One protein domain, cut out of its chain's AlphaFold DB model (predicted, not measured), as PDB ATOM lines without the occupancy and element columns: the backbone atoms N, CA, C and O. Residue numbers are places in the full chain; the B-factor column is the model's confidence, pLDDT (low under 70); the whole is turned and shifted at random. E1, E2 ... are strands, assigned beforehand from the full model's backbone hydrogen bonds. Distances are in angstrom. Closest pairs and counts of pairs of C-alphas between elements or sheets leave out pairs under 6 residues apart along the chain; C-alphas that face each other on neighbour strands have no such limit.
ATOM      1  N   CYS A  48      75.468  39.736  29.577       78.56
ATOM      2  CA  CYS A  48      74.383  39.368  28.676       78.56
ATOM      3  C   CYS A  48      73.090  40.095  29.056       78.56
ATOM      4  O   CYS A  48      72.881  40.442  30.222       78.56
ATOM      5  N   ASN A  49      72.221  40.300  28.073       74.31
ATOM      6  CA  ASN A  49      70.838  40.738  28.255       74.31
ATOM      7  C   ASN A  49      69.851  39.589  27.992       74.31
ATOM      8  O   ASN A  49      68.769  39.579  28.577       74.31
ATOM      9  N   THR A  50      70.228  38.634  27.139       69.75
ATOM     10  CA  THR A  50      69.470  37.414  26.810       69.75
ATOM     11  C   THR A  50      70.419  36.226  26.640       69.75
ATOM     12  O   THR A  50      71.637  36.413  26.612       69.75
ATOM     13  N   ASP A  51      69.882  35.009  26.533       70.12
ATOM     14  CA  ASP A  51      70.682  33.784  26.370       70.12
ATOM     15  C   ASP A  51      71.527  33.806  25.074       70.12
ATOM     16  O   ASP A  51      72.645  33.300  25.074       70.12
ATOM     17  N   VAL A  52      71.088  34.544  24.042       68.00
ATOM     18  CA  VAL A  52      71.823  34.826  22.784       68.00
ATOM     19  C   VAL A  52      73.210  35.438  23.006       68.00
ATOM     20  O   VAL A  52      74.140  35.230  22.227       68.00
ATOM     21  N   ASP A  53      73.402  36.198  24.084       71.62
ATOM     22  CA  ASP A  53      74.689  36.843  24.346       71.62
ATOM     23  C   ASP A  53      75.721  35.861  24.930       71.62
ATOM     24  O   ASP A  53      76.881  36.238  25.149       71.62
ATOM     25  N   CYS A  54      75.342  34.608  25.199       73.06
ATOM     26  CA  CYS A  54      76.123  33.664  25.980       73.06
ATOM     27  C   CYS A  54      76.732  32.525  25.140       73.06
ATOM     28  O   CYS A  54      76.025  31.665  24.636       73.06
ATOM     29  N   PRO A  55      78.073  32.453  25.018       67.38
ATOM     30  CA  PRO A  55      78.727  31.444  24.193       67.38
ATOM     31  C   PRO A  55      78.744  30.069  24.876       67.38
ATOM     32  O   PRO A  55      78.903  29.976  26.098       67.38
ATOM     33  N   ASN A  56      78.755  29.005  24.068       66.19
ATOM     34  CA  ASN A  56      78.830  27.602  24.504       66.19
ATOM     35  C   ASN A  56      77.598  27.134  25.309       66.19
ATOM     36  O   ASN A  56      77.767  26.499  26.356       66.19
ATOM     37  N   GLY A  57      76.383  27.486  24.866       62.06
ATOM     38  CA  GLY A  57      75.128  27.002  25.458       62.06
ATOM     39  C   GLY A  57      74.923  27.411  26.923       62.06
ATOM     40  O   GLY A  57      74.403  26.633  27.728       62.06
ATOM     41  N   GLN A  58      75.418  28.594  27.303       74.94
ATOM     42  CA  GLN A  58      75.256  29.155  28.645       74.94
ATOM     43  C   GLN A  58      73.978  29.988  28.730       74.94
ATOM     44  O   GLN A  58      73.594  30.633  27.767       74.94
ATOM     45  N   ILE A  59      73.373  30.049  29.915       73.44
ATOM     46  CA  ILE A  59      72.176  30.866  30.154       73.44
ATOM     47  C   ILE A  59      72.545  32.236  30.719       73.44
ATOM     48  O   ILE A  59      73.424  32.362  31.585       73.44
ATOM     49  N   CYS A  60      71.829  33.261  30.274       77.06
ATOM     50  CA  CYS A  60      71.880  34.587  30.846       77.06
ATOM     51  C   CYS A  60      71.093  34.614  32.152       77.06
ATOM     52  O   CYS A  60      69.865  34.582  32.211       77.06
ATOM     53  N   THR A  61      71.823  34.658  33.262       81.94
ATOM     54  CA  THR A  61      71.185  34.713  34.576       81.94
ATOM     55  C   THR A  61      70.452  36.038  34.770       81.94
ATOM     56  O   THR A  61      70.809  37.056  34.184       81.94
ATOM     57  N   ALA A  62      69.505  36.086  35.714       77.25
ATOM     58  CA  ALA A  62      68.840  37.331  36.123       77.25
ATOM     59  C   ALA A  62      69.803  38.436  36.628       77.25
ATOM     60  O   ALA A  62      69.373  39.555  36.900       77.25
ATOM     61  N   ALA A  63      71.092  38.120  36.793       80.38
ATOM     62  CA  ALA A  63      72.151  39.069  37.104       80.38
ATOM     63  C   ALA A  63      72.809  39.699  35.855       80.38
ATOM     64  O   ALA A  63      73.723  40.502  36.026       80.38
ATOM     65  N   GLY A  64      72.373  39.357  34.635       83.19
ATOM     66  CA  GLY A  64      72.943  39.857  33.375       83.19
ATOM     67  C   GLY A  64      74.308  39.251  33.050       83.19
ATOM     68  O   GLY A  64      75.191  39.926  32.525       83.19
ATOM     69  N   VAL A  65      74.519  37.997  33.455       85.62
ATOM     70  CA  VAL A  65      75.807  37.309  33.340       85.62
ATOM     71  C   VAL A  65      75.602  35.871  32.876       85.62
ATOM     72  O   VAL A  65      74.767  35.161  33.448       85.62
ATOM     73  N   CYS A  66      76.405  35.440  31.903       80.56
ATOM     74  CA  CYS A  66      76.412  34.068  31.407       80.56
ATOM     75  C   CYS A  66      76.904  33.101  32.486       80.56
ATOM     76  O   CYS A  66      77.965  33.302  33.092       80.56
ATOM     77  N   SER A  67      76.121  32.058  32.756       80.62
ATOM     78  CA  SER A  67      76.452  31.050  33.759       80.62
ATOM     79  C   SER A  67      76.196  29.642  33.238       80.62
ATOM     80  O   SER A  67      75.257  29.400  32.484       80.62
ATOM     81  N   GLY A  68      77.045  28.702  33.663       68.31
ATOM     82  CA  GLY A  68      76.960  27.289  33.303       68.31
ATOM     83  C   GLY A  68      75.790  26.586  33.991       68.31
ATOM     84  O   GLY A  68      75.983  25.874  34.974       68.31
ATOM     85  N   GLY A  69      74.585  26.792  33.470       65.12
ATOM     86  CA  GLY A  69      73.503  25.814  33.508       65.12
ATOM     87  C   GLY A  69      73.505  25.089  32.169       65.12
ATOM     88  O   GLY A  69      73.715  25.733  31.148       65.12
ATOM     89  N   ALA A  70      73.341  23.765  32.164       58.38
ATOM     90  CA  ALA A  70      73.156  23.045  30.913       58.38
ATOM     91  C   ALA A  70      71.901  23.609  30.250       58.38
ATOM     92  O   ALA A  70      70.799  23.399  30.768       58.38
ATOM     93  N   CYS A  71      72.072  24.339  29.149       61.31
ATOM     94  CA  CYS A  71      70.984  24.495  28.213       61.31
ATOM     95  C   CYS A  71      70.399  23.106  27.946       61.31
ATOM     96  O   CYS A  71      71.129  22.113  27.865       61.31
ATOM     97  N   LYS A  72      69.076  23.018  27.947       68.81
ATOM     98  CA  LYS A  72      68.369  21.793  27.615       68.81
ATOM     99  C   LYS A  72      67.973  21.962  26.151       68.81
ATOM    100  O   LYS A  72      67.009  22.686  25.948       68.81
ATOM    101  N   PRO A  73      68.679  21.327  25.195       74.19
ATOM    102  CA  PRO A  73      68.374  21.485  23.783       74.19
ATOM    103  C   PRO A  73      66.917  21.120  23.533       74.19
ATOM    104  O   PRO A  73      66.474  20.012  23.880       74.19
ATOM    105  N   GLU A  74      66.170  22.068  23.000       76.31
ATOM    106  CA  GLU A  74      64.840  21.860  22.445       76.31
ATOM    107  C   GLU A  74      64.936  21.973  20.919       76.31
ATOM    108  O   GLU A  74      66.015  22.192  20.386       76.31
ATOM    109  N   ALA A  75      63.859  21.670  20.197       81.31
ATOM    110  CA  ALA A  75      63.881  21.905  18.757       81.31
ATOM    111  C   ALA A  75      63.852  23.416  18.523       81.31
ATOM    112  O   ALA A  75      63.040  24.087  19.165       81.31
ATOM    113  N   GLU A  76      64.682  23.892  17.601       81.69
ATOM    114  CA  GLU A  76      64.686  25.282  17.161       81.69
ATOM    115  C   GLU A  76      63.281  25.755  16.776       81.69
ATOM    116  O   GLU A  76      62.484  25.043  16.142       81.69
ATOM    117  N   ALA A  77      62.968  26.971  17.201       83.88
ATOM    118  CA  ALA A  77      61.766  27.695  16.857       83.88
ATOM    119  C   ALA A  77      62.172  29.092  16.411       83.88
ATOM    120  O   ALA A  77      63.076  29.676  16.973       83.88
ATOM    121  N   CYS A  78      61.458  29.641  15.429       85.94
ATOM    122  CA  CYS A  78      61.705  30.996  14.952       85.94
ATOM    123  C   CYS A  78      61.265  32.043  15.991       85.94
ATOM    124  O   CYS A  78      60.170  32.609  15.881       85.94
ATOM    125  N   ASP A  79      62.072  32.247  17.027       80.56
ATOM    126  CA  ASP A  79      61.789  33.125  18.165       80.56
ATOM    127  C   ASP A  79      62.982  34.015  18.564       80.56
ATOM    128  O   ASP A  79      62.848  34.861  19.460       80.56
ATOM    129  N   GLY A  80      64.103  33.907  17.840       76.81
ATOM    130  CA  GLY A  80      65.305  34.703  18.063       76.81
ATOM    131  C   GLY A  80      66.115  34.230  19.268       76.81
ATOM    132  O   GLY A  80      66.890  35.018  19.821       76.81
ATOM    133  N   ILE A  81      65.908  32.988  19.708       75.44
ATOM    134  CA  ILE A  81      66.631  32.321  20.788       75.44
ATOM    135  C   ILE A  81      67.256  31.048  20.213       75.44
ATOM    136  O   ILE A  81      66.597  30.288  19.529       75.44
ATOM    137  N   ASP A  82      68.514  30.795  20.560       73.50
ATOM    138  CA  ASP A  82      69.183  29.505  20.347       73.50
ATOM    139  C   ASP A  82      68.559  28.464  21.311       73.50
ATOM    140  O   ASP A  82      68.917  28.395  22.495       73.50
ATOM    141  N   ASN A  83      67.505  27.768  20.866       77.31
ATOM    142  CA  ASN A  83      66.739  26.812  21.674       77.31
ATOM    143  C   ASN A  83      67.467  25.466  21.817       77.31
ATOM    144  O   ASN A  83      67.259  24.753  22.812       77.31
ATOM    145  N   ASP A  84      68.280  25.095  20.834       78.62
ATOM    146  CA  ASP A  84      69.011  23.835  20.777       78.62
ATOM    147  C   ASP A  84      70.462  23.948  21.291       78.62
ATOM    148  O   ASP A  84      71.081  22.944  21.677       78.62
ATOM    149  N   CYS A  85      70.930  25.181  21.481       74.06
ATOM    150  CA  CYS A  85      72.202  25.559  22.077       74.06
ATOM    151  C   CYS A  85      73.428  25.085  21.308       74.06
ATOM    152  O   CYS A  85      74.474  24.795  21.917       74.06
ATOM    153  N   ASP A  86      73.313  25.012  19.986       74.62
ATOM    154  CA  ASP A  86      74.425  24.716  19.093       74.62
ATOM    155  C   ASP A  86      75.308  25.946  18.788       74.62
ATOM    156  O   ASP A  86      76.447  25.802  18.323       74.62
ATOM    157  N   GLY A  87      74.858  27.140  19.193       71.69
ATOM    158  CA  GLY A  87      75.550  28.413  19.010       71.69
ATOM    159  C   GLY A  87      75.159  29.162  17.737       71.69
ATOM    160  O   GLY A  87      75.764  30.203  17.452       71.69
ATOM    161  N   THR A  88      74.182  28.657  16.990       75.25
ATOM    162  CA  THR A  88      73.481  29.348  15.912       75.25
ATOM    163  C   THR A  88      72.057  29.682  16.361       75.25
ATOM    164  O   THR A  88      71.550  29.121  17.320       75.25
ATOM    165  N   VAL A  89      71.465  30.732  15.791       76.31
ATOM    166  CA  VAL A  89      70.126  31.197  16.186       76.31
ATOM    167  C   VAL A  89      69.191  30.947  15.021       76.31
ATOM    168  O   VAL A  89      69.517  31.364  13.907       76.31
ATOM    169  N   ASP A  90      68.023  30.369  15.307       77.19
ATOM    170  CA  ASP A  90      66.951  30.147  14.345       77.19
ATOM    171  C   ASP A  90      67.423  29.351  13.093       77.19
ATOM    172  O   ASP A  90      67.045  29.685  11.962       77.19
ATOM    173  N   ASP A  91      68.249  28.305  13.254       78.00
ATOM    174  CA  ASP A  91      68.779  27.529  12.125       78.00
ATOM    175  C   ASP A  91      67.801  26.467  11.580       78.00
ATOM    176  O   ASP A  91      66.945  25.903  12.262       78.00
ATOM    177  N   GLY A  92      67.911  26.193  10.279       74.44
ATOM    178  CA  GLY A  92      67.071  25.217   9.589       74.44
ATOM    179  C   GLY A  92      65.701  25.744   9.134       74.44
ATOM    180  O   GLY A  92      65.434  26.938   9.022       74.44
ATOM    181  N   ALA A  93      64.807  24.819   8.772       74.56
ATOM    182  CA  ALA A  93      63.495  25.141   8.202       74.56
ATOM    183  C   ALA A  93      62.429  25.292   9.303       74.56
ATOM    184  O   ALA A  93      61.627  24.385   9.539       74.56
ATOM    185  N   LEU A  94      62.431  26.441   9.982       81.12
ATOM    186  CA  LEU A  94      61.635  26.680  11.199       81.12
ATOM    187  C   LEU A  94      60.207  27.171  10.960       81.12
ATOM    188  O   LEU A  94      59.386  27.209  11.879       81.12
ATOM    189  N   CYS A  95      59.889  27.539   9.724       80.00
ATOM    190  CA  CYS A  95      58.623  28.159   9.380       80.00
ATOM    191  C   CYS A  95      57.824  27.319   8.372       80.00
ATOM    192  O   CYS A  95      58.365  26.628   7.509       80.00
ATOM    193  N   VAL A  96      56.496  27.355   8.502       75.75
ATOM    194  CA  VAL A  96      55.575  26.611   7.629       75.75
ATOM    195  C   VAL A  96      55.397  27.314   6.279       75.75
ATOM    196  O   VAL A  96      55.589  28.523   6.158       75.75
ATOM    197  N   ASP A  97      55.007  26.557   5.252       67.75
ATOM    198  CA  ASP A  97      54.637  27.080   3.928       67.75
ATOM    199  C   ASP A  97      55.753  27.830   3.166       67.75
ATOM    200  O   ASP A  97      55.472  28.710   2.353       67.75
ATOM    201  N   GLY A  98      57.024  27.468   3.396       62.72
ATOM    202  CA  GLY A  98      58.169  28.053   2.679       62.72
ATOM    203  C   GLY A  98      58.456  29.508   3.058       62.72
ATOM    204  O   GLY A  98      59.099  30.238   2.306       62.72
ATOM    205  N   THR A  99      57.940  29.947   4.204       73.19
ATOM    206  CA  THR A  99      58.327  31.218   4.815       73.19
ATOM    207  C   THR A  99      59.697  31.071   5.472       73.19
ATOM    208  O   THR A  99      60.083  29.973   5.869       73.19
ATOM    209  N   VAL A 100      60.454  32.164   5.544       73.94
ATOM    210  CA  VAL A 100      61.788  32.186   6.158       73.94
ATOM    211  C   VAL A 100      61.703  32.774   7.561       73.94
ATOM    212  O   VAL A 100      60.899  33.683   7.810       73.94
ATOM    213  N   CYS A 101      62.511  32.238   8.476       77.00
ATOM    214  CA  CYS A 101      62.679  32.834   9.789       77.00
ATOM    215  C   CYS A 101      63.618  34.034   9.677       77.00
ATOM    216  O   CYS A 101      64.763  33.884   9.267       77.00
ATOM    217  N   GLN A 102      63.132  35.232  10.010       76.31
ATOM    218  CA  GLN A 102      63.959  36.437  10.044       76.31
ATOM    219  C   GLN A 102      63.698  37.208  11.335       76.31
ATOM    220  O   GLN A 102      62.565  37.611  11.607       76.31
ATOM    221  N   ASN A 103      64.756  37.460  12.110       69.88
ATOM    222  CA  ASN A 103      64.698  38.178  13.390       69.88
ATOM    223  C   ASN A 103      63.655  37.599  14.373       69.88
ATOM    224  O   ASN A 103      62.874  38.360  14.953       69.88
ATOM    225  N   GLY A 104      63.607  36.271  14.538       73.88
ATOM    226  CA  GLY A 104      62.668  35.616  15.455       73.88
ATOM    227  C   GLY A 104      61.195  35.725  15.050       73.88
ATOM    228  O   GLY A 104      60.306  35.722  15.905       73.88
ATOM    229  N   ALA A 105      60.912  35.894  13.753       80.38
ATOM    230  CA  ALA A 105      59.557  35.848  13.219       80.38
ATOM    231  C   ALA A 105      59.501  35.223  11.817       80.38
ATOM    232  O   ALA A 105      60.274  35.570  10.925       80.38
ATOM    233  N   CYS A 106      58.522  34.340  11.599       79.94
ATOM    234  CA  CYS A 106      58.236  33.799  10.271       79.94
ATOM    235  C   CYS A 106      57.623  34.887   9.375       79.94
ATOM    236  O   CYS A 106      56.542  35.413   9.666       79.94
ATOM    237  N   GLY A 107      58.335  35.235   8.304       73.12
ATOM    238  CA  GLY A 107      57.986  36.319   7.386       73.12
ATOM    239  C   GLY A 107      57.107  35.905   6.204       73.12
ATOM    240  O   GLY A 107      56.595  34.794   6.122       73.12
ATOM    241  N   ALA A 108      56.917  36.829   5.259       64.38
ATOM    242  CA  ALA A 108      56.317  36.509   3.964       64.38
ATOM    243  C   ALA A 108      57.210  35.518   3.184       64.38
ATOM    244  O   ALA A 108      58.419  35.491   3.422       64.38
ATOM    245  N   PRO A 109      56.651  34.724   2.248       61.53
ATOM    246  CA  PRO A 109      57.460  33.894   1.364       61.53
ATOM    247  C   PRO A 109      58.457  34.787   0.624       61.53
ATOM    248  O   PRO A 109      58.067  35.725  -0.078       61.53
ATOM    249  N   CYS A 110      59.736  34.510   0.842       66.00
ATOM    250  CA  CYS A 110      60.829  35.235   0.226       66.00
ATOM    251  C   CYS A 110      60.749  35.044  -1.304       66.00
ATOM    252  O   CYS A 110      60.352  33.985  -1.799       66.00
TER     253      CYS A 110
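This is residues 48 to 110 of the 306 residues of an uncharacterized protein of Polyangium sp. SDU3-1 (UniProt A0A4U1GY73). What does one see first? Little regular structure: the domain is a rod with a small hairpin near each end, E1 with E2 and E3 with E4, joined by the winding residues 68 to 98. What is it made of? The printed part has 63 residues, no named helix and four strands holding 15 residues, class all strand, in two antiparallel sheets, E1 - E2 and E3 - E4. How large is it? It spans 38 by 19 by 14 A and is only just compact, close to loose, with a radius of gyration of the C-alphas of 12.8 A.

Where are the first strands? E1, residues 59 to 61, begins at C-alpha 59 (72.176, 30.866, 30.154) and measures 5.9 A; E2, residues 65 to 67, measures 6.3 A. Where are the last? E3, residues 99 to 102, measures 9.3 A; E4, residues 105 to 109, measures 12.2 A and ends at C-alpha 109 (57.460, 33.894, 1.364).

How do strands pair? Hairpin E1 and E2 is antiparallel at 128 degrees, with N 61 and O 65 within hydrogen-bond range at 3.0 A. Hairpin E3 and E4 is antiparallel at 139 degrees, with N 102 and O 105 at 3.0 A. Do the hairpins meet? E1 and E2 are apart from E3 and E4.

Which link is long? E2 to E3, 31 residues. Is anything missing or unsure? The printed part has no cut; 16 residues, among them 68 to 72, have pLDDT under 70.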